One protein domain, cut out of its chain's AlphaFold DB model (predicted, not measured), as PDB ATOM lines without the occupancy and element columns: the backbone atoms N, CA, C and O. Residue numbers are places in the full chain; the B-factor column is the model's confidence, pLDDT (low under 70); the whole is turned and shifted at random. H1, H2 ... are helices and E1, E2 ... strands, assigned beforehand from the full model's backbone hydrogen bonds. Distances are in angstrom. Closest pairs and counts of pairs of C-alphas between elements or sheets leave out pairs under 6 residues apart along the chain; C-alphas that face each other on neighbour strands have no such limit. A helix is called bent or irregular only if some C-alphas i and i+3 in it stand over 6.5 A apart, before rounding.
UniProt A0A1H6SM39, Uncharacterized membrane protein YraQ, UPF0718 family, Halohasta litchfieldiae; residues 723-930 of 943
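This is residues 723 to 930 of the 943 residues of the protein "Uncharacterized membrane protein YraQ, UPF0718 family" of Halohasta litchfieldiae (UniProt A0A1H6SM39). A long helical rod ends in a small head of three strands and two helical pieces. In the rod H5 and H9a, the long arm of bent H9, lie side by side, with H2 and H4 along part of them in a bundle of four and H1 at the end away from the head. In the head, H9b and H10 cover one face of the antiparallel sheet E1 E3 E2. The printed part has 208 residues with ten named helices and three named strands, in the order H1 to H9, E1, H10, E2, E3; it is mostly helix and loose, with a radius of gyration of the C-alphas of 24.1 A and spans of 84 by 28 by 25 A.

H1, residues 723 to 732, is close to but not clearly touching H2, residues 735 to 748; their closest C-alphas, Phe 732 and Val 738, are 7.1 A apart. H3, residues 752 to 756, touches residues 797 to 805 of H5, residues 783 to 815; the closest C-alphas, Ala 756 and Ala 801, are 4.5 A apart. H4, residues 760 to 773, forms a helical hairpin with H5, at a shallow tilt of 15 degrees, opposite ways; residues 790 to 797 of H5 touch it, closest at C-alphas 760 and 797, 6.7 A. H6, residues 821 to 824, is near H10, residues 899 to 908. H7, residues 828 to 831, and H8, residues 835 to 838, touch H9a, residues 844 to 877, closest at C-alphas 829 and 858, 6.3 A, and 838 and 850, 5.6 A. H5 and H9a touch the same way at a shallow tilt of 16 degrees, closest at C-alphas 812 and 869, 5.4 A. By its hydrogen bonds H9 was assigned as one helix, but it is bent: C-alphas 877 and 880 are 7.4 A apart, and H9a is about perpendicular, 87 degrees, to H9b, residues 880 to 889. H9b is on the sheet at a height of 7.5 A. E3, residues 920 to 929, is antiparallel to E1, residues 891 to 893, with N 892 and O 921 at 2.9 A, and forms a hairpin with E2, residues 909 to 915, with N 913 and O 922 at 2.9 A. Not every O i to N i+4 pair is within hydrogen-bond range in H4, 8 of 10, and H9a, 28 of 30.

H1 begins at C-alpha 723 (92.211, 154.965, 145.037). H5 is 47.5 A long, H9a 49.7 A and E3 18.4 A. E3 ends at C-alpha 929 (93.048, 132.634, 68.789).

The C-alphas of Pro 723 and Thr 926, the two farthest apart, are 84.8 A apart. The printed part has no cut and no long link. Residues 723 to 733, 759 to 781, 833 to 837 and 839 have a pLDDT under 70.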
ATOM      1  N   PRO A 723      91.449 156.073 145.603       46.22
ATOM      2  CA  PRO A 723      92.211 154.965 145.037       46.22
ATOM      3  C   PRO A 723      91.487 154.280 143.878       46.22
ATOM      4  O   PRO A 723      92.160 153.980 142.902       46.22
ATOM      5  N   ALA A 724      90.162 154.095 143.903       40.12
ATOM      6  CA  ALA A 724      89.447 153.428 142.804       40.12
ATOM      7  C   ALA A 724      89.482 154.269 141.515       40.12
ATOM      8  O   ALA A 724      89.911 153.793 140.468       40.12
ATOM      9  N   GLY A 725      89.178 155.569 141.618       42.75
ATOM     10  CA  GLY A 725      89.281 156.497 140.490       42.75
ATOM     11  C   GLY A 725      90.713 156.670 139.969       42.75
ATOM     12  O   GLY A 725      90.919 156.741 138.761       42.75
ATOM     13  N   ARG A 726      91.736 156.691 140.844       49.75
ATOM     14  CA  ARG A 726      93.148 156.744 140.408       49.75
ATOM     15  C   ARG A 726      93.640 155.423 139.810       49.75
ATOM     16  O   ARG A 726      94.499 155.477 138.934       49.75
ATOM     17  N   ARG A 727      93.119 154.273 140.253       52.09
ATOM     18  CA  ARG A 727      93.439 152.944 139.707       52.09
ATOM     19  C   ARG A 727      92.786 152.732 138.348       52.09
ATOM     20  O   ARG A 727      93.518 152.536 137.391       52.09
ATOM     21  N   LEU A 728      91.478 152.962 138.212       48.84
ATOM     22  CA  LEU A 728      90.788 152.916 136.915       48.84
ATOM     23  C   LEU A 728      91.419 153.886 135.912       48.84
ATOM     24  O   LEU A 728      91.682 153.521 134.771       48.84
ATOM     25  N   ARG A 729      91.758 155.108 136.343       51.09
ATOM     26  CA  ARG A 729      92.456 156.070 135.481       51.09
ATOM     27  C   ARG A 729      93.877 155.625 135.124       51.09
ATOM     28  O   ARG A 729      94.346 155.985 134.058       51.09
ATOM     29  N   ARG A 730      94.569 154.853 135.968       62.53
ATOM     30  CA  ARG A 730      95.857 154.239 135.602       62.53
ATOM     31  C   ARG A 730      95.682 153.115 134.592       62.53
ATOM     32  O   ARG A 730      96.472 153.065 133.663       62.53
ATOM     33  N   THR A 731      94.673 152.266 134.751       57.53
ATOM     34  CA  THR A 731      94.437 151.121 133.865       57.53
ATOM     35  C   THR A 731      93.941 151.571 132.491       57.53
ATOM     36  O   THR A 731      94.530 151.209 131.482       57.53
ATOM     37  N   PHE A 732      92.952 152.471 132.427       55.31
ATOM     38  CA  PHE A 732      92.443 153.012 131.157       55.31
ATOM     39  C   PHE A 732      93.402 153.989 130.465       55.31
ATOM     40  O   PHE A 732      93.272 154.231 129.268       55.31
ATOM     41  N   CYS A 733      94.355 154.577 131.197       62.50
ATOM     42  CA  CYS A 733      95.427 155.383 130.609       62.50
ATOM     43  C   CYS A 733      96.754 154.616 130.503       62.50
ATOM     44  O   CYS A 733      97.782 155.236 130.222       62.50
ATOM     45  N   ALA A 734      96.760 153.301 130.746       73.00
ATOM     46  CA  ALA A 734      97.938 152.483 130.511       73.00
ATOM     47  C   ALA A 734      98.213 152.452 128.998       73.00
ATOM     48  O   ALA A 734      97.266 152.259 128.231       73.00
ATOM     49  N   PRO A 735      99.475 152.609 128.556       76.38
ATOM     50  CA  PRO A 735      99.821 152.599 127.135       76.38
ATOM     51  C   PRO A 735      99.246 151.387 126.397       76.38
ATOM     52  O   PRO A 735      98.586 151.558 125.385       76.38
ATOM     53  N   ALA A 736      99.345 150.195 126.991       73.12
ATOM     54  CA  ALA A 736      98.816 148.967 126.405       73.12
ATOM     55  C   ALA A 736      97.295 149.001 126.157       73.12
ATOM     56  O   ALA A 736      96.835 148.499 125.137       73.12
ATOM     57  N   PHE A 737      96.508 149.626 127.043       74.62
ATOM     58  CA  PHE A 737      95.062 149.764 126.839       74.62
ATOM     59  C   PHE A 737      94.743 150.800 125.753       74.62
ATOM     60  O   PHE A 737      93.840 150.593 124.948       74.62
ATOM     61  N   VAL A 738      95.488 151.909 125.712       76.19
ATOM     62  CA  VAL A 738      95.344 152.937 124.665       76.19
ATOM     63  C   VAL A 738      95.701 152.362 123.294       76.19
ATOM     64  O   VAL A 738      94.960 152.578 122.339       76.19
ATOM     65  N   ASP A 739      96.782 151.590 123.215       79.00
ATOM     66  CA  ASP A 739      97.225 150.911 121.998       79.00
ATOM     67  C   ASP A 739      96.209 149.849 121.558       79.00
ATOM     68  O   ASP A 739      95.914 149.735 120.369       79.00
ATOM     69  N   LEU A 740      95.612 149.117 122.508       78.06
ATOM     70  CA  LEU A 740      94.585 148.111 122.223       78.06
ATOM     71  C   LEU A 740      93.312 148.772 121.699       78.06
ATOM     72  O   LEU A 740      92.732 148.310 120.720       78.06
ATOM     73  N   TRP A 741      92.905 149.883 122.310       79.19
ATOM     74  CA  TRP A 741      91.759 150.660 121.854       79.19
ATOM     75  C   TRP A 741      91.985 151.219 120.444       79.19
ATOM     76  O   TRP A 741      91.139 151.042 119.567       79.19
ATOM     77  N   ALA A 742      93.148 151.826 120.198       79.81
ATOM     78  CA  ALA A 742      93.519 152.340 118.882       79.81
ATOM     79  C   ALA A 742      93.558 151.229 117.820       79.81
ATOM     80  O   ALA A 742      93.078 151.432 116.707       79.81
ATOM     81  N   PHE A 743      94.064 150.043 118.174       85.44
ATOM     82  CA  PHE A 743      93.999 148.869 117.309       85.44
ATOM     83  C   PHE A 743      92.553 148.471 116.997       85.44
ATOM     84  O   PHE A 743      92.228 148.278 115.832       85.44
ATOM     85  N   THR A 744      91.670 148.385 117.997       80.06
ATOM     86  CA  THR A 744      90.270 147.991 117.763       80.06
ATOM     87  C   THR A 744      89.509 148.986 116.888       80.06
ATOM     88  O   THR A 744      88.695 148.556 116.075       80.06
ATOM     89  N   GLU A 745      89.799 150.289 116.995       79.19
ATOM     90  CA  GLU A 745      89.263 151.303 116.078       79.19
ATOM     91  C   GLU A 745      89.803 151.101 114.655       79.19
ATOM     92  O   GLU A 745      89.021 151.009 113.710       79.19
ATOM     93  N   ALA A 746      91.121 150.941 114.497       82.94
ATOM     94  CA  ALA A 746      91.740 150.722 113.190       82.94
ATOM     95  C   ALA A 746      91.272 149.419 112.517       82.94
ATOM     96  O   ALA A 746      91.057 149.395 111.308       82.94
ATOM     97  N   ALA A 747      91.097 148.343 113.288       81.88
ATOM     98  CA  ALA A 747      90.624 147.055 112.797       81.88
ATOM     99  C   ALA A 747      89.142 147.099 112.397       81.88
ATOM    100  O   ALA A 747      88.775 146.503 111.386       81.88
ATOM    101  N   ALA A 748      88.305 147.820 113.150       81.25
ATOM    102  CA  ALA A 748      86.881 147.971 112.852       81.25
ATOM    103  C   ALA A 748      86.606 148.785 111.581       81.25
ATOM    104  O   ALA A 748      85.645 148.495 110.874       81.25
ATOM    105  N   ASP A 749      87.458 149.764 111.278       84.38
ATOM    106  CA  ASP A 749      87.359 150.571 110.058       84.38
ATOM    107  C   ASP A 749      88.102 149.940 108.857       84.38
ATOM    108  O   ASP A 749      88.085 150.488 107.753       84.38
ATOM    109  N   HIS A 750      88.768 148.790 109.035       91.69
ATOM    110  CA  HIS A 750      89.539 148.157 107.967       91.69
ATOM    111  C   HIS A 750      88.634 147.381 106.997       91.69
ATOM    112  O   HIS A 750      87.874 146.500 107.402       91.69
ATOM    113  N   ALA A 751      88.831 147.579 105.688       91.88
ATOM    114  CA  ALA A 751      88.098 146.900 104.603       91.88
ATOM    115  C   ALA A 751      88.205 145.357 104.610       91.88
ATOM    116  O   ALA A 751      87.514 144.669 103.864       91.88
ATOM    117  N   LEU A 752      89.057 144.788 105.470       91.94
ATOM    118  CA  LEU A 752      89.157 143.339 105.660       91.94
ATOM    119  C   LEU A 752      87.847 142.778 106.224       91.94
ATOM    120  O   LEU A 752      87.452 141.676 105.853       91.94
ATOM    121  N   LEU A 753      87.159 143.518 107.095       87.19
ATOM    122  CA  LEU A 753      85.918 143.036 107.704       87.19
ATOM    123  C   LEU A 753      84.798 142.860 106.670       87.19
ATOM    124  O   LEU A 753      84.010 141.924 106.791       87.19
ATOM    125  N   ASP A 754      84.796 143.654 105.596       87.50
ATOM    126  CA  ASP A 754      83.889 143.457 104.455       87.50
ATOM    127  C   ASP A 754      84.202 142.163 103.687       87.50
ATOM    128  O   ASP A 754      83.319 141.542 103.091       87.50
ATOM    129  N   ILE A 755      85.467 141.731 103.701       87.25
ATOM    130  CA  ILE A 755      85.903 140.466 103.107       87.25
ATOM    131  C   ILE A 755      85.520 139.286 103.995       87.25
ATOM    132  O   ILE A 755      85.038 138.283 103.471       87.25
ATOM    133  N   ALA A 756      85.744 139.401 105.304       85.81
ATOM    134  CA  ALA A 756      85.429 138.359 106.277       85.81
ATOM    135  C   ALA A 756      83.910 138.154 106.438       85.81
ATOM    136  O   ALA A 756      83.463 137.035 106.679       85.81
ATOM    137  N   GLY A 757      83.108 139.207 106.257       82.06
ATOM    138  CA  GLY A 757      81.653 139.153 106.385       82.06
ATOM    139  C   GLY A 757      81.164 139.061 107.843       82.06
ATOM    140  O   GLY A 757      81.944 139.175 108.786       82.06
ATOM    141  N   PRO A 758      79.848 138.908 108.077       72.25
ATOM    142  CA  PRO A 758      79.305 138.722 109.424       72.25
ATOM    143  C   PRO A 758      79.805 137.403 110.045       72.25
ATOM    144  O   PRO A 758      79.873 136.403 109.327       72.25
ATOM    145  N   PRO A 759      80.099 137.360 111.363       61.31
ATOM    146  CA  PRO A 759      79.631 138.266 112.427       61.31
ATOM    147  C   PRO A 759      80.570 139.428 112.817       61.31
ATOM    148  O   PRO A 759      80.293 140.116 113.798       61.31
ATOM    149  N   TYR A 760      81.644 139.698 112.070       66.25
ATOM    150  CA  TYR A 760      82.732 140.578 112.527       66.25
ATOM    151  C   TYR A 760      82.587 142.118 112.375       66.25
ATOM    152  O   TYR A 760      83.466 142.806 112.899       66.25
ATOM    153  N   PRO A 761      81.550 142.731 111.747       59.94
ATOM    154  CA  PRO A 761      81.523 144.190 111.561       59.94
ATOM    155  C   PRO A 761      81.301 145.001 112.852       59.94
ATOM    156  O   PRO A 761      81.398 146.225 112.816       59.94
ATOM    157  N   ASP A 762      81.028 144.357 113.996       68.38
ATOM    158  CA  ASP A 762      80.887 145.030 115.298       68.38
ATOM    159  C   ASP A 762      81.984 144.623 116.296       68.38
ATOM    160  O   ASP A 762      81.721 144.262 117.447       68.38
ATOM    161  N   LEU A 763      83.244 144.659 115.850       66.69
ATOM    162  CA  LEU A 763      84.411 144.390 116.698       66.69
ATOM    163  C   LEU A 763      84.433 145.329 117.921       66.69
ATOM    164  O   LEU A 763      84.581 144.873 119.053       66.69
ATOM    165  N   ILE A 764      84.196 146.631 117.708       63.06
ATOM    166  CA  ILE A 764      84.130 147.644 118.778       63.06
ATOM    167  C   ILE A 764      82.958 147.369 119.727       63.06
ATOM    168  O   ILE A 764      83.127 147.481 120.942       63.06
ATOM    169  N   GLY A 765      81.775 147.008 119.219       64.38
ATOM    170  CA  GLY A 765      80.634 146.662 120.066       64.38
ATOM    171  C   GLY A 765      80.888 145.405 120.888       64.38
ATOM    172  O   GLY A 765      80.572 145.384 122.075       64.38
ATOM    173  N   SER A 766      81.564 144.410 120.318       65.81
ATOM    174  CA  SER A 766      81.948 143.187 121.022       65.81
ATOM    175  C   SER A 766      82.958 143.486 122.147       65.81
ATOM    176  O   SER A 766      82.763 143.039 123.278       65.81
ATOM    177  N   VAL A 767      83.988 144.308 121.881       62.50
ATOM    178  CA  VAL A 767      84.939 144.803 122.903       62.50
ATOM    179  C   VAL A 767      84.197 145.601 123.976       62.50
ATOM    180  O   VAL A 767      84.434 145.435 125.171       62.50
ATOM    181  N   GLY A 768      83.258 146.452 123.559       58.12
ATOM    182  CA  GLY A 768      82.410 147.238 124.447       58.12
ATOM    183  C   GLY A 768      81.550 146.371 125.366       58.12
ATOM    184  O   GLY A 768      81.428 146.690 126.548       58.12
ATOM    185  N   ILE A 769      81.009 145.259 124.858       59.53
ATOM    186  CA  ILE A 769      80.254 144.273 125.640       59.53
ATOM    187  C   ILE A 769      81.175 143.585 126.652       59.53
ATOM    188  O   ILE A 769      80.826 143.528 127.831       59.53
ATOM    189  N   ALA A 770      82.362 143.137 126.236       57.06
ATOM    190  CA  ALA A 770      83.336 142.509 127.128       57.06
ATOM    191  C   ALA A 770      83.766 143.456 128.263       57.06
ATOM    192  O   ALA A 770      83.735 143.078 129.433       57.06
ATOM    193  N   ILE A 771      84.056 144.722 127.943       55.31
ATOM    194  CA  ILE A 771      84.376 145.756 128.937       55.31
ATOM    195  C   ILE A 771      83.172 146.048 129.842       55.31
ATOM    196  O   ILE A 771      83.351 146.284 131.032       55.31
ATOM    197  N   SER A 772      81.946 146.017 129.314       49.94
ATOM    198  CA  SER A 772      80.736 146.242 130.115       49.94
ATOM    199  C   SER A 772      80.401 145.092 131.069       49.94
ATOM    200  O   SER A 772      79.718 145.322 132.064       49.94
ATOM    201  N   GLY A 773      80.886 143.879 130.777       48.47
ATOM    202  CA  GLY A 773      80.773 142.706 131.644       48.47
ATOM    203  C   GLY A 773      81.848 142.632 132.731       48.47
ATOM    204  O   GLY A 773      81.693 141.874 133.685       48.47
ATOM    205  N   LEU A 774      82.921 143.423 132.617       49.09
ATOM    206  CA  LEU A 774      83.928 143.563 133.663       49.09
ATOM    207  C   LEU A 774      83.389 144.522 134.723       49.09
ATOM    208  O   LEU A 774      83.342 145.730 134.502       49.09
ATOM    209  N   ASP A 775      82.964 143.986 135.868       45.28
ATOM    210  CA  ASP A 775      82.539 144.808 136.998       45.28
ATOM    211  C   ASP A 775      83.751 145.594 137.545       45.28
ATOM    212  O   ASP A 775      84.661 144.998 138.142       45.28
ATOM    213  N   PRO A 776      83.795 146.930 137.357       46.53
ATOM    214  CA  PRO A 776      84.947 147.745 137.728       46.53
ATOM    215  C   PRO A 776      85.137 147.852 139.249       46.53
ATOM    216  O   PRO A 776      86.148 148.398 139.694       46.53
ATOM    217  N   LEU A 777      84.181 147.361 140.050       36.28
ATOM    218  CA  LEU A 777      84.269 147.322 141.508       36.28
ATOM    219  C   LEU A 777      84.929 146.044 142.044       36.28
ATOM    220  O   LEU A 777      85.432 146.076 143.167       36.28
ATOM    221  N   TYR A 778      84.982 144.956 141.263       39.94
ATOM    222  CA  TYR A 778      85.446 143.650 141.754       39.94
ATOM    223  C   TYR A 778      86.661 143.075 141.018       39.94
ATOM    224  O   TYR A 778      87.338 142.215 141.582       39.94
ATOM    225  N   THR A 779      87.012 143.574 139.827       47.50
ATOM    226  CA  THR A 779      88.176 143.073 139.071       47.50
ATOM    227  C   THR A 779      88.812 144.167 138.217       47.50
ATOM    228  O   THR A 779      88.125 144.846 137.458       47.50
ATOM    229  N   GLU A 780      90.135 144.346 138.328       52.84
ATOM    230  CA  GLU A 780      90.879 145.163 137.361       52.84
ATOM    231  C   GLU A 780      90.766 144.495 135.980       52.84
ATOM    232  O   GLU A 780      90.989 143.285 135.889       52.84
ATOM    233  N   PRO A 781      90.396 145.238 134.917       57.34
ATOM    234  CA  PRO A 781      90.374 144.686 133.573       57.34
ATOM    235  C   PRO A 781      91.803 144.287 133.202       57.34
ATOM    236  O   PRO A 781      92.674 145.145 133.038       57.34
ATOM    237  N   ASP A 782      92.038 142.981 133.124       72.81
ATOM    238  CA  ASP A 782      93.315 142.424 132.712       72.81
ATOM    239  C   ASP A 782      93.513 142.694 131.216       72.81
ATOM    240  O   ASP A 782      92.770 142.196 130.365       72.81
ATOM    241  N   VAL A 783      94.491 143.547 130.906       73.38
ATOM    242  CA  VAL A 783      94.812 143.942 129.529       73.38
ATOM    243  C   VAL A 783      95.255 142.727 128.719       73.38
ATOM    244  O   VAL A 783      94.953 142.676 127.531       73.38
ATOM    245  N   ASP A 784      95.886 141.738 129.353       76.75
ATOM    246  CA  ASP A 784      96.327 140.519 128.678       76.75
ATOM    247  C   ASP A 784      95.122 139.653 128.286       76.75
ATOM    248  O   ASP A 784      95.034 139.203 127.145       76.75
ATOM    249  N   SER A 785      94.129 139.522 129.170       77.00
ATOM    250  CA  SER A 785      92.852 138.859 128.862       77.00
ATOM    251  C   SER A 785      92.066 139.572 127.750       77.00
ATOM    252  O   SER A 785      91.507 138.922 126.864       77.00
ATOM    253  N   LEU A 786      92.029 140.911 127.760       75.44
ATOM    254  CA  LEU A 786      91.386 141.694 126.696       75.44
ATOM    255  C   LEU A 786      92.134 141.573 125.365       75.44
ATOM    256  O   LEU A 786      91.496 141.418 124.326       75.44
ATOM    257  N   LEU A 787      93.469 141.617 125.386       81.44
ATOM    258  CA  LEU A 787      94.302 141.406 124.206       81.44
ATOM    259  C   LEU A 787      94.100 140.000 123.646       81.44
ATOM    260  O   LEU A 787      93.930 139.866 122.440       81.44
ATOM    261  N   GLN A 788      94.066 138.973 124.498       83.56
ATOM    262  CA  GLN A 788      93.817 137.600 124.074       83.56
ATOM    263  C   GLN A 788      92.478 137.504 123.337       83.56
ATOM    264  O   GLN A 788      92.435 137.047 122.199       83.56
ATOM    265  N   TRP A 789      91.405 138.015 123.931       80.88
ATOM    266  CA  TRP A 789      90.077 137.959 123.328       80.88
ATOM    267  C   TRP A 789      89.977 138.766 122.018       80.88
ATOM    268  O   TRP A 789      89.446 138.282 121.018       80.88
ATOM    269  N   VAL A 790      90.552 139.975 121.977       80.94
ATOM    270  CA  VAL A 790      90.643 140.782 120.746       80.94
ATOM    271  C   VAL A 790      91.473 140.067 119.678       80.94
ATOM    272  O   VAL A 790      91.122 140.105 118.494       80.94
ATOM    273  N   SER A 791      92.555 139.396 120.072       84.50
ATOM    274  CA  SER A 791      93.404 138.638 119.157       84.50
ATOM    275  C   SER A 791      92.668 137.436 118.572       84.50
ATOM    276  O   SER A 791      92.737 137.234 117.367       84.50
ATOM    277  N   GLU A 792      91.885 136.709 119.371       85.38
ATOM    278  CA  GLU A 792      91.097 135.560 118.912       85.38
ATOM    279  C   GLU A 792      90.111 135.978 117.814       85.38
ATOM    280  O   GLU A 792      90.132 135.411 116.722       85.38
ATOM    281  N   ILE A 793      89.329 137.037 118.045       81.19
ATOM    282  CA  ILE A 793      88.328 137.504 117.071       81.19
ATOM    283  C   ILE A 793      88.987 138.070 115.813       81.19
ATOM    284  O   ILE A 793      88.556 137.802 114.692       81.19
ATOM    285  N   SER A 794      90.030 138.881 115.977       85.56
ATOM    286  CA  SER A 794      90.694 139.520 114.840       85.56
ATOM    287  C   SER A 794      91.502 138.517 114.001       85.56
ATOM    288  O   SER A 794      91.573 138.664 112.778       85.56
ATOM    289  N   LEU A 795      92.055 137.460 114.606       88.62
ATOM    290  CA  LEU A 795      92.671 136.337 113.891       88.62
ATOM    291  C   LEU A 795      91.625 135.470 113.179       88.62
ATOM    292  O   LEU A 795      91.870 135.035 112.054       88.62
ATOM    293  N   GLU A 796      90.454 135.260 113.779       87.81
ATOM    294  CA  GLU A 796      89.333 134.570 113.131       87.81
ATOM    295  C   GLU A 796      88.862 135.328 111.879       87.81
ATOM    296  O   GLU A 796      88.701 134.732 110.812       87.81
ATOM    297  N   ALA A 797      88.745 136.660 111.959       86.56
ATOM    298  CA  ALA A 797      88.420 137.502 110.808       86.56
ATOM    299  C   ALA A 797      89.476 137.408 109.689       86.56
ATOM    300  O   ALA A 797      89.119 137.277 108.516       86.56
ATOM    301  N   LEU A 798      90.774 137.410 110.031       89.81
ATOM    302  CA  LEU A 798      91.853 137.174 109.062       89.81
ATOM    303  C   LEU A 798      91.744 135.794 108.406       89.81
ATOM    304  O   LEU A 798      91.869 135.692 107.187       89.81
ATOM    305  N   SER A 799      91.489 134.747 109.191       89.81
ATOM    306  CA  SER A 799      91.332 133.380 108.685       89.81
ATOM    307  C   SER A 799      90.175 133.285 107.691       89.81
ATOM    308  O   SER A 799      90.343 132.772 106.584       89.81
ATOM    309  N   THR A 800      89.020 133.852 108.039       89.75
ATOM    310  CA  THR A 800      87.838 133.889 107.167       89.75
ATOM    311  C   THR A 800      88.099 134.685 105.885       89.75
ATOM    312  O   THR A 800      87.673 134.287 104.796       89.75
ATOM    313  N   ALA A 801      88.849 135.788 105.971       90.19
ATOM    314  CA  ALA A 801      89.234 136.569 104.801       90.19
ATOM    315  C   ALA A 801      90.199 135.806 103.872       90.19
ATOM    316  O   ALA A 801      90.020 135.842 102.652       90.19
ATOM    317  N   VAL A 802      91.171 135.073 104.430       92.50
ATOM    318  CA  VAL A 802      92.070 134.182 103.672       92.50
ATOM    319  C   VAL A 802      91.269 133.096 102.957       92.50
ATOM    320  O   VAL A 802      91.466 132.888 101.760       92.50
ATOM    321  N   GLU A 803      90.342 132.431 103.651       92.06
ATOM    322  CA  GLU A 803      89.488 131.398 103.054       92.06
ATOM    323  C   GLU A 803      88.650 131.969 101.902       92.06
ATOM    324  O   GLU A 803      88.593 131.389 100.815       92.06
ATOM    325  N   THR A 804      88.054 133.144 102.106       92.00
ATOM    326  CA  THR A 804      87.228 133.817 101.099       92.00
ATOM    327  C   THR A 804      88.040 134.197  99.862       92.00
ATOM    328  O   THR A 804      87.628 133.892  98.741       92.00
ATOM    329  N   ALA A 805      89.212 134.809 100.042       92.31
ATOM    330  CA  ALA A 805      90.103 135.166  98.940       92.31
ATOM    331  C   ALA A 805      90.629 133.920  98.204       92.31
ATOM    332  O   ALA A 805      90.625 133.886  96.973       92.31
ATOM    333  N   SER A 806      90.999 132.865  98.938       93.25
ATOM    334  CA  SER A 806      91.428 131.578  98.375       93.25
ATOM    335  C   SER A 806      90.326 130.924  97.539       93.25
ATOM    336  O   SER A 806      90.560 130.478  96.417       93.25
ATOM    337  N   LYS A 807      89.078 130.950  98.017       93.19
ATOM    338  CA  LYS A 807      87.922 130.435  97.277       93.19
ATOM    339  C   LYS A 807      87.648 131.223  95.997       93.19
ATOM    340  O   LYS A 807      87.305 130.617  94.982       93.19
ATOM    341  N   SER A 808      87.794 132.547  96.025       91.88
ATOM    342  CA  SER A 808      87.686 133.381  94.820       91.88
ATOM    343  C   SER A 808      88.795 133.070  93.814       91.88
ATOM    344  O   SER A 808      88.507 132.919  92.628       91.88
ATOM    345  N   HIS A 809      90.035 132.881  94.275       94.31
ATOM    346  CA  HIS A 809      91.156 132.490  93.414       94.31
ATOM    347  C   HIS A 809      90.925 131.119  92.766       94.31
ATOM    348  O   HIS A 809      91.010 131.003  91.546       94.31
ATOM    349  N   SER A 810      90.525 130.111  93.546       92.94
ATOM    350  CA  SER A 810      90.199 128.776  93.026       92.94
ATOM    351  C   SER A 810      89.089 128.822  91.978       92.94
ATOM    352  O   SER A 810      89.234 128.238  90.910       92.94
ATOM    353  N   ARG A 811      88.013 129.585  92.222       91.00
ATOM    354  CA  ARG A 811      86.935 129.769  91.233       91.00
ATOM    355  C   ARG A 811      87.436 130.398  89.940       91.00
ATOM    356  O   ARG A 811      87.044 129.955  88.864       91.00
ATOM    357  N   MET A 812      88.289 131.415  90.030       92.38
ATOM    358  CA  MET A 812      88.886 132.044  88.853       92.38
ATOM    359  C   MET A 812      89.708 131.027  88.044       92.38
ATOM    360  O   MET A 812      89.561 130.960  86.826       92.38
ATOM    361  N   VAL A 813      90.530 130.213  88.712       90.88
ATOM    362  CA  VAL A 813      91.354 129.180  88.061       90.88
ATOM    363  C   VAL A 813      90.506 128.047  87.471       90.88
ATOM    364  O   VAL A 813      90.869 127.504  86.434       90.88
ATOM    365  N   GLU A 814      89.375 127.703  88.085       88.00
ATOM    366  CA  GLU A 814      88.447 126.681  87.578       88.00
ATOM    367  C   GLU A 814      87.609 127.159  86.381       88.00
ATOM    368  O   GLU A 814      87.207 126.344  85.548       88.00
ATOM    369  N   THR A 815      87.327 128.463  86.285       85.75
ATOM    370  CA  THR A 815      86.428 129.029  85.260       85.75
ATOM    371  C   THR A 815      87.071 129.071  83.870       85.75
ATOM    372  O   THR A 815      86.385 128.846  82.870       85.75
ATOM    373  N   ASP A 816      88.384 129.301  83.782       79.56
ATOM    374  CA  ASP A 816      89.149 129.193  82.533       79.56
ATOM    375  C   ASP A 816      89.998 127.912  82.570       79.56
ATOM    376  O   ASP A 816      90.854 127.790  83.439       79.56
ATOM    377  N   PRO A 817      89.830 126.951  81.640       71.06
ATOM    378  CA  PRO A 817      90.635 125.726  81.617       71.06
ATOM    379  C   PRO A 817      92.129 125.973  81.340       71.06
ATOM    380  O   PRO A 817      92.942 125.062  81.508       71.06
ATOM    381  N   SER A 818      92.521 127.174  80.900       83.75
ATOM    382  CA  SER A 818      93.923 127.576  80.774       83.75
ATOM    383  C   SER A 818      94.088 129.077  81.048       83.75
ATOM    384  O   SER A 818      94.360 129.836  80.112       83.75
ATOM    385  N   PRO A 819      94.010 129.517  82.317       85.38
ATOM    386  CA  PRO A 819      94.253 130.909  82.646       85.38
ATOM    387  C   PRO A 819      95.748 131.218  82.462       85.38
ATOM    388  O   PRO A 819      96.585 130.293  82.523       85.38
ATOM    389  N   PRO A 820      96.112 132.501  82.258       89.75
ATOM    390  CA  PRO A 820      97.505 132.926  82.171       89.75
ATOM    391  C   PRO A 820      98.342 132.345  83.324       89.75
ATOM    392  O   PRO A 820      97.862 132.322  84.458       89.75
ATOM    393  N   PRO A 821      99.592 131.893  83.092       88.62
ATOM    394  CA  PRO A 821     100.418 131.276  84.136       88.62
ATOM    395  C   PRO A 821     100.556 132.131  85.401       88.62
ATOM    396  O   PRO A 821     100.511 131.598  86.503       88.62
ATOM    397  N   VAL A 822     100.624 133.456  85.236       88.69
ATOM    398  CA  VAL A 822     100.704 134.435  86.333       88.69
ATOM    399  C   VAL A 822      99.455 134.415  87.230       88.69
ATOM    400  O   VAL A 822      99.551 134.741  88.405       88.69
ATOM    401  N   PHE A 823      98.291 134.003  86.712       91.31
ATOM    402  CA  PHE A 823      97.029 133.963  87.466       91.31
ATOM    403  C   PHE A 823      96.799 132.613  88.161       91.31
ATOM    404  O   PHE A 823      96.018 132.529  89.104       91.31
ATOM    405  N   ARG A 824      97.484 131.546  87.722       89.12
ATOM    406  CA  ARG A 824      97.392 130.207  88.345       89.12
ATOM    407  C   ARG A 824      97.983 130.183  89.743       89.12
ATOM    408  O   ARG A 824      97.604 129.381  90.587       89.12
ATOM    409  N   GLU A 825      98.962 131.041  89.945       90.44
ATOM    410  CA  GLU A 825      99.756 131.125  91.141       90.44
ATOM    411  C   GLU A 825      99.035 132.024  92.167       90.44
ATOM    412  O   GLU A 825      98.872 133.214  91.905       90.44
ATOM    413  N   PRO A 826      98.589 131.508  93.334       89.56
ATOM    414  CA  PRO A 826      97.857 132.324  94.303       89.56
ATOM    415  C   PRO A 826      98.748 133.456  94.836       89.56
ATOM    416  O   PRO A 826      99.956 133.233  94.984       89.56
ATOM    417  N   PRO A 827      98.207 134.647  95.150       90.75
ATOM    418  CA  PRO A 827      98.962 135.726  95.785       90.75
ATOM    419  C   PRO A 827      99.789 135.244  96.984       90.75
ATOM    420  O   PRO A 827      99.374 134.342  97.711       90.75
ATOM    421  N   THR A 828     100.960 135.846  97.221       89.12
ATOM    422  CA  THR A 828     101.902 135.396  98.273       89.12
ATOM    423  C   THR A 828     101.253 135.384  99.658       89.12
ATOM    424  O   THR A 828     101.432 134.437 100.422       89.12
ATOM    425  N   VAL A 829     100.391 136.369  99.921       88.88
ATOM    426  CA  VAL A 829      99.596 136.482 101.149       88.88
ATOM    427  C   VAL A 829      98.631 135.304 101.369       88.88
ATOM    428  O   VAL A 829      98.188 135.084 102.483       88.88
ATOM    429  N   LEU A 830      98.288 134.523 100.342       89.12
ATOM    430  CA  LEU A 830      97.459 133.320 100.490       89.12
ATOM    431  C   LEU A 830      98.292 132.040 100.649       89.12
ATOM    432  O   LEU A 830      97.751 131.011 101.038       89.12
ATOM    433  N   ARG A 831      99.596 132.086 100.339       85.12
ATOM    434  CA  ARG A 831     100.516 130.937 100.458       85.12
ATOM    435  C   ARG A 831     101.182 130.847 101.817       85.12
ATOM    436  O   ARG A 831     101.557 129.764 102.249       85.12
ATOM    437  N   GLU A 832     101.401 131.989 102.451       77.69
ATOM    438  CA  GLU A 832     101.984 132.016 103.780       77.69
ATOM    439  C   GLU A 832     100.970 131.486 104.803       77.69
ATOM    440  O   GLU A 832      99.936 132.116 105.022       77.69
ATOM    441  N   GLU A 833     101.301 130.386 105.493       65.12
ATOM    442  CA  GLU A 833     100.592 129.844 106.679       65.12
ATOM    443  C   GLU A 833     100.641 130.796 107.906       65.12
ATOM    444  O   GLU A 833     100.470 130.407 109.062       65.12
ATOM    445  N   SER A 834     100.897 132.082 107.683       56.31
ATOM    446  CA  SER A 834     101.407 133.047 108.655       56.31
ATOM    447  C   SER A 834     100.362 133.643 109.599       56.31
ATOM    448  O   SER A 834     100.666 134.593 110.319       56.31
ATOM    449  N   ALA A 835      99.175 133.038 109.738       57.03
ATOM    450  CA  ALA A 835      98.341 133.306 110.919       57.03
ATOM    451  C   ALA A 835      99.158 133.098 112.216       57.03
ATOM    452  O   ALA A 835      99.041 133.873 113.164       57.03
ATOM    453  N   ALA A 836     100.093 132.137 112.194       61.50
ATOM    454  CA  ALA A 836     101.051 131.886 113.268       61.50
ATOM    455  C   ALA A 836     102.078 133.020 113.503       61.50
ATOM    456  O   ALA A 836     102.603 133.151 114.609       61.50
ATOM    457  N   SER A 837     102.398 133.850 112.499       66.62
ATOM    458  CA  SER A 837     103.342 134.966 112.685       66.62
ATOM    459  C   SER A 837     102.681 136.178 113.335       66.62
ATOM    460  O   SER A 837     103.344 136.923 114.045       66.62
ATOM    461  N   VAL A 838     101.373 136.368 113.123       77.00
ATOM    462  CA  VAL A 838     100.602 137.419 113.804       77.00
ATOM    463  C   VAL A 838     100.358 137.027 115.264       77.00
ATOM    464  O   VAL A 838     100.510 137.857 116.155       77.00
ATOM    465  N   SER A 839     100.082 135.746 115.543       69.62
ATOM    466  CA  SER A 839      99.844 135.246 116.908       69.62
ATOM    467  C   SER A 839     101.092 135.184 117.801       69.62
ATOM    468  O   SER A 839     100.966 134.955 118.999       69.62
ATOM    469  N   THR A 840     102.297 135.328 117.240       74.88
ATOM    470  CA  THR A 840     103.575 135.280 117.983       74.88
ATOM    471  C   THR A 840     104.146 136.662 118.298       74.88
ATOM    472  O   THR A 840     105.198 136.757 118.931       74.88
ATOM    473  N   ALA A 841     103.469 137.736 117.886       78.75
ATOM    474  CA  ALA A 841     103.886 139.095 118.195       78.75
ATOM    475  C   ALA A 841     103.715 139.390 119.698       78.75
ATOM    476  O   ALA A 841     102.603 139.392 120.223       78.75
ATOM    477  N   GLU A 842     104.824 139.647 120.398       80.75
ATOM    478  CA  GLU A 842     104.792 140.026 121.812       80.75
ATOM    479  C   GLU A 842     104.349 141.488 121.970       80.75
ATOM    480  O   GLU A 842     105.053 142.427 121.589       80.75
ATOM    481  N   GLY A 843     103.181 141.675 122.584       82.06
ATOM    482  CA  GLY A 843     102.638 142.984 122.933       82.06
ATOM    483  C   GLY A 843     101.710 143.591 121.879       82.06
ATOM    484  O   GLY A 843     101.763 143.292 120.687       82.06
ATOM    485  N   VAL A 844     100.849 144.495 122.350       83.25
ATOM    486  CA  VAL A 844      99.727 145.064 121.582       83.25
ATOM    487  C   VAL A 844     100.182 145.793 120.314       83.25
ATOM    488  O   VAL A 844      99.570 145.638 119.263       83.25
ATOM    489  N   ALA A 845     101.265 146.572 120.392       84.12
ATOM    490  CA  ALA A 845     101.757 147.352 119.257       84.12
ATOM    491  C   ALA A 845     102.292 146.461 118.123       84.12
ATOM    492  O   ALA A 845     101.940 146.668 116.964       84.12
ATOM    493  N   ALA A 846     103.088 145.439 118.463       86.12
ATOM    494  CA  ALA A 846     103.630 144.497 117.486       86.12
ATOM    495  C   ALA A 846     102.519 143.641 116.857       86.12
ATOM    496  O   ALA A 846     102.520 143.421 115.646       86.12
ATOM    497  N   PHE A 847     101.544 143.208 117.667       88.06
ATOM    498  CA  PHE A 847     100.357 142.508 117.180       88.06
ATOM    499  C   PHE A 847      99.544 143.377 116.212       88.06
ATOM    500  O   PHE A 847      99.224 142.934 115.112       88.06
ATOM    501  N   SER A 848      99.266 144.627 116.590       88.25
ATOM    502  CA  SER A 848      98.517 145.596 115.781       88.25
ATOM    503  C   SER A 848      99.174 145.843 114.420       88.25
ATOM    504  O   SER A 848      98.509 145.753 113.388       88.25
ATOM    505  N   GLU A 849     100.487 146.085 114.395       90.50
ATOM    506  CA  GLU A 849     101.236 146.321 113.157       90.50
ATOM    507  C   GLU A 849     101.242 145.085 112.245       90.50
ATOM    508  O   GLU A 849     100.954 145.194 111.050       90.50
ATOM    509  N   ALA A 850     101.501 143.900 112.808       90.25
ATOM    510  CA  ALA A 850     101.488 142.645 112.060       90.25
ATOM    511  C   ALA A 850     100.092 142.329 111.497       90.25
ATOM    512  O   ALA A 850      99.968 141.932 110.335       90.25
ATOM    513  N   TRP A 851      99.044 142.539 112.298       92.62
ATOM    514  CA  TRP A 851      97.660 142.328 111.887       92.62
ATOM    515  C   TRP A 851      97.256 143.290 110.769       92.62
ATOM    516  O   TRP A 851      96.767 142.836 109.738       92.62
ATOM    517  N   LEU A 852      97.510 144.595 110.924       92.06
ATOM    518  CA  LEU A 852      97.154 145.612 109.925       92.06
ATOM    519  C   LEU A 852      97.900 145.393 108.610       92.06
ATOM    520  O   LEU A 852      97.275 145.386 107.552       92.06
ATOM    521  N   SER A 853      99.210 145.135 108.665       92.75
ATOM    522  CA  SER A 853     100.007 144.840 107.469       92.75
ATOM    523  C   SER A 853      99.453 143.632 106.710       92.75
ATOM    524  O   SER A 853      99.278 143.679 105.488       92.75
ATOM    525  N   ARG A 854      99.099 142.563 107.434       91.44
ATOM    526  CA  ARG A 854      98.508 141.367 106.834       91.44
ATOM    527  C   ARG A 854      97.113 141.632 106.277       91.44
ATOM    528  O   ARG A 854      96.798 141.159 105.187       91.44
ATOM    529  N   ALA A 855      96.293 142.380 107.008       93.31
ATOM    530  CA  ALA A 855      94.941 142.713 106.603       93.31
ATOM    531  C   ALA A 855      94.936 143.532 105.305       93.31
ATOM    532  O   ALA A 855      94.176 143.221 104.389       93.31
ATOM    533  N   THR A 856      95.818 144.528 105.190       94.69
ATOM    534  CA  THR A 856      95.979 145.334 103.970       94.69
ATOM    535  C   THR A 856      96.419 144.468 102.789       94.69
ATOM    536  O   THR A 856      95.782 144.505 101.739       94.69
ATOM    537  N   ALA A 857      97.420 143.600 102.977       93.25
ATOM    538  CA  ALA A 857      97.875 142.691 101.923       93.25
ATOM    539  C   ALA A 857      96.771 141.724 101.446       93.25
ATOM    540  O   ALA A 857      96.715 141.378 100.266       93.25
ATOM    541  N   LEU A 858      95.874 141.287 102.340       93.62
ATOM    542  CA  LEU A 858      94.731 140.441 101.978       93.62
ATOM    543  C   LEU A 858      93.668 141.193 101.178       93.62
ATOM    544  O   LEU A 858      93.117 140.626 100.232       93.62
ATOM    545  N   VAL A 859      93.395 142.453 101.526       95.44
ATOM    546  CA  VAL A 859      92.483 143.312 100.756       95.44
ATOM    547  C   VAL A 859      93.022 143.512  99.340       95.44
ATOM    548  O   VAL A 859      92.319 143.207  98.377       95.44
ATOM    549  N   GLU A 860      94.293 143.895  99.202       94.94
ATOM    550  CA  GLU A 860      94.949 144.071  97.898       94.94
ATOM    551  C   GLU A 860      94.951 142.777  97.067       94.94
ATOM    552  O   GLU A 860      94.713 142.795  95.854       94.94
ATOM    553  N   ALA A 861      95.181 141.630  97.711       94.12
ATOM    554  CA  ALA A 861      95.138 140.338  97.039       94.12
ATOM    555  C   ALA A 861      93.732 139.989  96.546       94.12
ATOM    556  O   ALA A 861      93.595 139.535  95.409       94.12
ATOM    557  N   LYS A 862      92.688 140.224  97.352       94.50
ATOM    558  CA  LYS A 862      91.302 139.995  96.928       94.50
ATOM    559  C   LYS A 862      90.926 140.893  95.755       94.50
ATOM    560  O   LYS A 862      90.419 140.380  94.763       94.50
ATOM    561  N   GLU A 863      91.217 142.189  95.826       94.56
ATOM    562  CA  GLU A 863      90.948 143.122  94.724       94.56
ATOM    563  C   GLU A 863      91.685 142.711  93.445       94.56
ATOM    564  O   GLU A 863      91.147 142.797  92.342       94.56
ATOM    565  N   THR A 864      92.919 142.220  93.574       94.31
ATOM    566  CA  THR A 864      93.689 141.699  92.440       94.31
ATOM    567  C   THR A 864      93.039 140.449  91.848       94.31
ATOM    568  O   THR A 864      92.890 140.371  90.631       94.31
ATOM    569  N   ILE A 865      92.589 139.505  92.680       93.94
ATOM    570  CA  ILE A 865      91.859 138.308  92.233       93.94
ATOM    571  C   ILE A 865      90.553 138.696  91.530       93.94
ATOM    572  O   ILE A 865      90.253 138.157  90.471       93.94
ATOM    573  N   GLU A 866      89.793 139.654  92.063       93.88
ATOM    574  CA  GLU A 866      88.543 140.119  91.451       93.88
ATOM    575  C   GLU A 866      88.782 140.819  90.106       93.88
ATOM    576  O   GLU A 866      88.045 140.580  89.146       93.88
ATOM    577  N   ARG A 867      89.846 141.627  89.985       93.81
ATOM    578  CA  ARG A 867      90.254 142.233  88.704       93.81
ATOM    579  C   ARG A 867      90.683 141.179  87.685       93.81
ATOM    580  O   ARG A 867      90.268 141.257  86.527       93.81
ATOM    581  N   GLN A 868      91.458 140.179  88.105       94.12
ATOM    582  CA  GLN A 868      91.866 139.058  87.253       94.12
ATOM    583  C   GLN A 868      90.658 138.224  86.811       94.12
ATOM    584  O   GLN A 868      90.523 137.933  85.623       94.12
ATOM    585  N   GLN A 869      89.742 137.909  87.726       93.00
ATOM    586  CA  GLN A 869      88.511 137.187  87.421       93.00
ATOM    587  C   GLN A 869      87.633 137.974  86.443       93.00
ATOM    588  O   GLN A 869      87.208 137.433  85.428       93.00
ATOM    589  N   SER A 870      87.435 139.273  86.678       93.25
ATOM    590  CA  SER A 870      86.689 140.145  85.766       93.25
ATOM    591  C   SER A 870      87.324 140.207  84.371       93.25
ATOM    592  O   SER A 870      86.611 140.208  83.365       93.25
ATOM    593  N   ALA A 871      88.659 140.211  84.286       93.19
ATOM    594  CA  ALA A 871      89.376 140.165  83.017       93.19
ATOM    595  C   ALA A 871      89.183 138.829  82.284       93.19
ATOM    596  O   ALA A 871      88.953 138.835  81.073       93.19
ATOM    597  N   VAL A 872      89.241 137.704  83.002       91.25
ATOM    598  CA  VAL A 872      88.994 136.359  82.458       91.25
ATOM    599  C   VAL A 872      87.553 136.239  81.948       91.25
ATOM    600  O   VAL A 872      87.343 135.911  80.779       91.25
ATOM    601  N   ASP A 873      86.570 136.603  82.773       90.38
ATOM    602  CA  ASP A 873      85.143 136.530  82.438       90.38
ATOM    603  C   ASP A 873      84.777 137.485  81.286       90.38
ATOM    604  O   ASP A 873      84.014 137.145  80.376       90.38
ATOM    605  N   GLY A 874      85.352 138.692  81.289       91.31
ATOM    606  CA  GLY A 874      85.095 139.730  80.292       91.31
ATOM    607  C   GLY A 874      85.788 139.500  78.948       91.31
ATOM    608  O   GLY A 874      85.331 140.022  77.923       91.31
ATOM    609  N   PHE A 875      86.869 138.712  78.906       93.44
ATOM    610  CA  PHE A 875      87.673 138.549  77.696       93.44
ATOM    611  C   PHE A 875      86.878 137.940  76.541       93.44
ATOM    612  O   PHE A 875      86.982 138.431  75.420       93.44
ATOM    613  N   ALA A 876      86.023 136.943  76.786       89.12
ATOM    614  CA  ALA A 876      85.232 136.316  75.723       89.12
ATOM    615  C   ALA A 876      84.321 137.320  74.988       89.12
ATOM    616  O   ALA A 876      84.152 137.236  73.769       89.12
ATOM    617  N   ALA A 877      83.767 138.297  75.711       92.44
ATOM    618  CA  ALA A 877      82.936 139.353  75.136       92.44
ATOM    619  C   ALA A 877      83.769 140.439  74.432       92.44
ATOM    620  O   ALA A 877      83.337 141.004  73.423       92.44
ATOM    621  N   LEU A 878      84.964 140.734  74.951       93.38
ATOM    622  CA  LEU A 878      85.830 141.810  74.464       93.38
ATOM    623  C   LEU A 878      86.827 141.366  73.380       93.38
ATOM    624  O   LEU A 878      87.338 142.225  72.657       93.38
ATOM    625  N   GLU A 879      87.051 140.060  73.194       95.12
ATOM    626  CA  GLU A 879      87.996 139.482  72.223       95.12
ATOM    627  C   GLU A 879      87.856 140.105  70.815       95.12
ATOM    628  O   GLU A 879      88.872 140.537  70.255       95.12
ATOM    629  N   PRO A 880      86.649 140.241  70.218       95.38
ATOM    630  CA  PRO A 880      86.515 140.802  68.872       95.38
ATOM    631  C   PRO A 880      86.975 142.261  68.784       95.38
ATOM    632  O   PRO A 880      87.575 142.666  67.784       95.38
ATOM    633  N   ASN A 881      86.725 143.047  69.835       95.62
ATOM    634  CA  ASN A 881      87.112 144.453  69.899       95.62
ATOM    635  C   ASN A 881      88.623 144.590  70.082       95.62
ATOM    636  O   ASN A 881      89.245 145.341  69.338       95.62
ATOM    637  N   VAL A 882      89.218 143.804  70.984       95.50
ATOM    638  CA  VAL A 882      90.675 143.751  71.188       95.50
ATOM    639  C   VAL A 882      91.388 143.412  69.877       95.50
ATOM    640  O   VAL A 882      92.295 144.132  69.458       95.50
ATOM    641  N   ARG A 883      90.928 142.381  69.152       95.88
ATOM    642  CA  ARG A 883      91.516 141.983  67.859       95.88
ATOM    643  C   ARG A 883      91.368 143.074  66.804       95.88
ATOM    644  O   ARG A 883      92.322 143.336  66.074       95.88
ATOM    645  N   LYS A 884      90.205 143.725  66.724       95.94
ATOM    646  CA  LYS A 884      89.961 144.826  65.783       95.94
ATOM    647  C   LYS A 884      90.859 146.031  66.070       95.94
ATOM    648  O   LYS A 884      91.429 146.581  65.129       95.94
ATOM    649  N   THR A 885      91.008 146.421  67.334       95.56
ATOM    650  CA  THR A 885      91.860 147.549  67.739       95.56
ATOM    651  C   THR A 885      93.328 147.247  67.463       95.56
ATOM    652  O   THR A 885      93.973 148.014  66.760       95.56
ATOM    653  N   LEU A 886      93.831 146.073  67.858       95.31
ATOM    654  CA  LEU A 886      95.207 145.659  67.556       95.31
ATOM    655  C   LEU A 886      95.487 145.555  66.050       95.31
ATOM    656  O   LEU A 886      96.581 145.874  65.593       95.31
ATOM    657  N   GLN A 887      94.512 145.116  65.247       94.81
ATOM    658  CA  GLN A 887      94.657 145.091  63.788       94.81
ATOM    659  C   GLN A 887      94.754 146.493  63.181       94.81
ATOM    660  O   GLN A 887      95.491 146.651  62.207       94.81
ATOM    661  N   ARG A 888      94.009 147.459  63.730       96.38
ATOM    662  CA  ARG A 888      93.951 148.848  63.259       96.38
ATOM    663  C   ARG A 888      95.169 149.654  63.705       96.38
ATOM    664  O   ARG A 888      95.791 150.300  62.871       96.38
ATOM    665  N   ASP A 889      95.488 149.592  64.992       95.81
ATOM    666  CA  ASP A 889      96.405 150.525  65.653       95.81
ATOM    667  C   ASP A 889      97.786 149.910  65.917       95.81
ATOM    668  O   ASP A 889      98.738 150.626  66.207       95.81
ATOM    669  N   GLY A 890      97.922 148.585  65.798       95.62
ATOM    670  CA  GLY A 890      99.179 147.864  66.019       95.62
ATOM    671  C   GLY A 890      99.567 147.680  67.490       95.62
ATOM    672  O   GLY A 890     100.400 146.824  67.777       95.62
ATOM    673  N   GLN A 891      98.936 148.410  68.409       96.12
ATOM    674  CA  GLN A 891      99.142 148.308  69.854       96.12
ATOM    675  C   GLN A 891      97.850 148.614  70.627       96.12
ATOM    676  O   GLN A 891      96.951 149.272  70.099       96.12
ATOM    677  N   LEU A 892      97.762 148.133  71.865       95.75
ATOM    678  CA  LEU A 892      96.665 148.375  72.803       95.75
ATOM    679  C   LEU A 892      97.251 148.554  74.209       95.75
ATOM    680  O   LEU A 892      97.976 147.676  74.658       95.75
ATOM    681  N   ASP A 893      96.966 149.659  74.891       94.75
ATOM    682  CA  ASP A 893      97.554 149.989  76.201       94.75
ATOM    683  C   ASP A 893      96.538 149.898  77.355       94.75
ATOM    684  O   ASP A 893      95.324 149.779  77.129       94.75
ATOM    685  N   SER A 894      97.038 149.962  78.596       92.94
ATOM    686  CA  SER A 894      96.213 149.882  79.810       92.94
ATOM    687  C   SER A 894      95.251 151.062  79.994       92.94
ATOM    688  O   SER A 894      94.270 150.964  80.733       92.94
ATOM    689  N   SER A 895      95.464 152.171  79.272       92.75
ATOM    690  CA  SER A 895      94.541 153.313  79.275       92.75
ATOM    691  C   SER A 895      93.254 153.034  78.494       92.75
ATOM    692  O   SER A 895      92.227 153.670  78.736       92.75
ATOM    693  N   GLN A 896      93.295 152.077  77.560       90.44
ATOM    694  CA  GLN A 896      92.150 151.691  76.736       90.44
ATOM    695  C   GLN A 896      91.403 150.481  77.295       90.44
ATOM    696  O   GLN A 896      90.183 150.395  77.136       90.44
ATOM    697  N   VAL A 897      92.116 149.536  77.912       92.50
ATOM    698  CA  VAL A 897      91.547 148.308  78.485       92.50
ATOM    699  C   VAL A 897      92.340 147.910  79.725       92.50
ATOM    700  O   VAL A 897      93.537 148.133  79.767       92.50
ATOM    701  N   ASN A 898      91.696 147.291  80.716       92.62
ATOM    702  CA  ASN A 898      92.362 146.896  81.958       92.62
ATOM    703  C   ASN A 898      93.641 146.052  81.720       92.62
ATOM    704  O   ASN A 898      93.632 145.151  80.876       92.62
ATOM    705  N   ALA A 899      94.707 146.307  82.486       93.44
ATOM    706  CA  ALA A 899      96.008 145.649  82.357       93.44
ATOM    707  C   ALA A 899      95.903 144.120  82.478       93.44
ATOM    708  O   ALA A 899      96.472 143.396  81.658       93.44
ATOM    709  N   GLU A 900      95.090 143.605  83.409       95.00
ATOM    710  CA  GLU A 900      94.865 142.159  83.527       95.00
ATOM    711  C   GLU A 900      94.232 141.565  82.259       95.00
ATOM    712  O   GLU A 900      94.558 140.445  81.867       95.00
ATOM    713  N   LEU A 901      93.381 142.316  81.554       94.38
ATOM    714  CA  LEU A 901      92.770 141.857  80.306       94.38
ATOM    715  C   LEU A 901      93.772 141.842  79.147       94.38
ATOM    716  O   LEU A 901      93.675 140.971  78.282       94.38
ATOM    717  N   LEU A 902      94.769 142.731  79.149       95.25
ATOM    718  CA  LEU A 902      95.886 142.668  78.199       95.25
ATOM    719  C   LEU A 902      96.711 141.390  78.395       95.25
ATOM    720  O   LEU A 902      97.057 140.738  77.410       95.25
ATOM    721  N   VAL A 903      96.948 140.982  79.647       94.75
ATOM    722  CA  VAL A 903      97.626 139.716  79.982       94.75
ATOM    723  C   VAL A 903      96.810 138.510  79.502       94.75
ATOM    724  O   VAL A 903      97.354 137.611  78.854       94.75
ATOM    725  N   VAL A 904      95.493 138.503  79.745       94.06
ATOM    726  CA  VAL A 904      94.578 137.452  79.251       94.06
ATOM    727  C   VAL A 904      94.584 137.399  77.721       94.06
ATOM    728  O   VAL A 904      94.702 136.322  77.130       94.06
ATOM    729  N   ALA A 905      94.539 138.555  77.058       93.88
ATOM    730  CA  ALA A 905      94.587 138.651  75.604       93.88
ATOM    731  C   ALA A 905      95.915 138.141  75.027       93.88
ATOM    732  O   ALA A 905      95.902 137.410  74.037       93.88
ATOM    733  N   ALA A 906      97.050 138.466  75.648       94.75
ATOM    734  CA  ALA A 906      98.365 137.970  75.245       94.75
ATOM    735  C   ALA A 906      98.479 136.444  75.355       94.75
ATOM    736  O   ALA A 906      99.132 135.798  74.528       94.75
ATOM    737  N   HIS A 907      97.824 135.868  76.366       94.38
ATOM    738  CA  HIS A 907      97.779 134.427  76.569       94.38
ATOM    739  C   HIS A 907      96.918 133.725  75.511       94.38
ATOM    740  O   HIS A 907      97.364 132.751  74.903       94.38
ATOM    741  N   HIS A 908      95.711 134.233  75.247       93.12
ATOM    742  CA  HIS A 908      94.731 133.582  74.368       93.12
ATOM    743  C   HIS A 908      94.881 133.925  72.879       93.12
ATOM    744  O   HIS A 908      94.327 133.223  72.030       93.12
ATOM    745  N   LEU A 909      95.634 134.967  72.521       94.38
ATOM    746  CA  LEU A 909      95.888 135.362  71.132       94.38
ATOM    747  C   LEU A 909      97.330 135.031  70.708       94.38
ATOM    748  O   LEU A 909      98.286 135.109  71.479       94.38
ATOM    749  N   SER A 910      97.504 134.616  69.457       94.38
ATOM    750  CA  SER A 910      98.802 134.500  68.792       94.38
ATOM    751  C   SER A 910      99.098 135.758  67.975       94.38
ATOM    752  O   SER A 910      98.187 136.508  67.629       94.38
ATOM    753  N   GLY A 911     100.377 136.005  67.668       95.06
ATOM    754  CA  GLY A 911     100.795 137.194  66.913       95.06
ATOM    755  C   GLY A 911     100.690 138.506  67.701       95.06
ATOM    756  O   GLY A 911     100.600 139.572  67.087       95.06
ATOM    757  N   VAL A 912     100.675 138.420  69.034       96.50
ATOM    758  CA  VAL A 912     100.716 139.546  69.973       96.50
ATOM    759  C   VAL A 912     101.724 139.253  71.087       96.50
ATOM    760  O   VAL A 912     101.935 138.087  71.429       96.50
ATOM    761  N   GLU A 913     102.332 140.294  71.641       95.62
ATOM    762  CA  GLU A 913     103.278 140.237  72.760       95.62
ATOM    763  C   GLU A 913     102.905 141.311  73.787       95.62
ATOM    764  O   GLU A 913     102.568 142.431  73.403       95.62
ATOM    765  N   TYR A 914     102.891 140.950  75.070       96.06
ATOM    766  CA  TYR A 914     102.605 141.883  76.159       96.06
ATOM    767  C   TYR A 914     103.916 142.411  76.728       96.06
ATOM    768  O   TYR A 914     104.742 141.623  77.187       96.06
ATOM    769  N   ASP A 915     104.082 143.728  76.686       94.88
ATOM    770  CA  ASP A 915     105.155 144.457  77.347       94.88
ATOM    771  C   ASP A 915     104.663 144.882  78.744       94.88
ATOM    772  O   ASP A 915     103.799 145.764  78.836       94.88
ATOM    773  N   PRO A 916     105.155 144.246  79.825       91.19
ATOM    774  CA  PRO A 916     104.718 144.548  81.183       91.19
ATOM    775  C   PRO A 916     105.194 145.921  81.667       91.19
ATOM    776  O   PRO A 916     104.500 146.529  82.474       91.19
ATOM    777  N   ASP A 917     106.325 146.434  81.170       93.38
ATOM    778  CA  ASP A 917     106.878 147.719  81.618       93.38
ATOM    779  C   ASP A 917     106.081 148.894  81.040       93.38
ATOM    780  O   ASP A 917     105.905 149.928  81.687       93.38
ATOM    781  N   ALA A 918     105.587 148.735  79.810       93.25
ATOM    782  CA  ALA A 918     104.738 149.717  79.143       93.25
ATOM    783  C   ALA A 918     103.235 149.474  79.363       93.25
ATOM    784  O   ALA A 918     102.422 150.288  78.926       93.25
ATOM    785  N   GLU A 919     102.863 148.348  79.983       95.75
ATOM    786  CA  GLU A 919     101.490 147.836  80.067       95.75
ATOM    787  C   GLU A 919     100.770 147.860  78.706       95.75
ATOM    788  O   GLU A 919      99.611 148.270  78.585       95.75
ATOM    789  N   THR A 920     101.471 147.435  77.650       95.44
ATOM    790  CA  THR A 920     100.945 147.456  76.278       95.44
ATOM    791  C   THR A 920     100.991 146.090  75.617       95.44
ATOM    792  O   THR A 920     101.898 145.289  75.816       95.44
ATOM    793  N   LEU A 921      99.987 145.815  74.797       96.50
ATOM    794  CA  LEU A 921      99.887 144.636  73.957       96.50
ATOM    795  C   LEU A 921     100.218 145.037  72.520       96.50
ATOM    796  O   LEU A 921      99.480 145.800  71.896       96.50
ATOM    797  N   ILE A 922     101.322 144.524  71.988       96.56
ATOM    798  CA  ILE A 922     101.871 144.900  70.684       96.56
ATOM    799  C   ILE A 922     101.609 143.779  69.682       96.56
ATOM    800  O   ILE A 922     101.813 142.596  69.960       96.56
ATOM    801  N   LYS A 923     101.162 144.135  68.479       97.00
ATOM    802  CA  LYS A 923     100.969 143.186  67.381       97.00
ATOM    803  C   LYS A 923     102.315 142.806  66.758       97.00
ATOM    804  O   LYS A 923     102.963 143.631  66.119       97.00
ATOM    805  N   THR A 924     102.670 141.528  66.837       95.75
ATOM    806  CA  THR A 924     103.893 140.956  66.245       95.75
ATOM    807  C   THR A 924     103.625 140.149  64.970       95.75
ATOM    808  O   THR A 924     104.546 139.863  64.206       95.75
ATOM    809  N   GLY A 925     102.362 139.809  64.677       93.94
ATOM    810  CA  GLY A 925     101.994 139.032  63.491       93.94
ATOM    811  C   GLY A 925     100.493 138.990  63.191       93.94
ATOM    812  O   GLY A 925      99.725 139.888  63.546       93.94
ATOM    813  N   THR A 926     100.060 137.945  62.481       94.12
ATOM    814  CA  THR A 926      98.634 137.699  62.213       94.12
ATOM    815  C   THR A 926      97.942 137.242  63.493       94.12
ATOM    816  O   THR A 926      98.332 136.233  64.074       94.12
ATOM    817  N   ILE A 927      96.903 137.971  63.911       95.00
ATOM    818  CA  ILE A 927      96.236 137.739  65.197       95.00
ATOM    819  C   ILE A 927      95.201 136.614  65.079       95.00
ATOM    820  O   ILE A 927      94.102 136.820  64.545       95.00
ATOM    821  N   SER A 928      95.522 135.447  65.631       92.56
ATOM    822  CA  SER A 928      94.639 134.274  65.704       92.56
ATOM    823  C   SER A 928      94.372 133.883  67.158       92.56
ATOM    824  O   SER A 928      95.167 134.200  68.032       92.56
ATOM    825  N   ARG A 929      93.255 133.209  67.451       91.31
ATOM    826  CA  ARG A 929      93.048 132.634  68.789       91.31
ATOM    827  C   ARG A 929      93.964 131.419  68.929       91.31
ATOM    828  O   ARG A 929      94.023 130.612  67.999       91.31
ATOM    829  N   ARG A 930      94.691 131.294  70.041       89.00
ATOM    830  CA  ARG A 930      95.451 130.079  70.343       89.00
ATOM    831  C   ARG A 930      94.445 128.970  70.605       89.00
ATOM    832  O   ARG A 930      93.558 129.115  71.442       89.00
TER     833      ARG A 930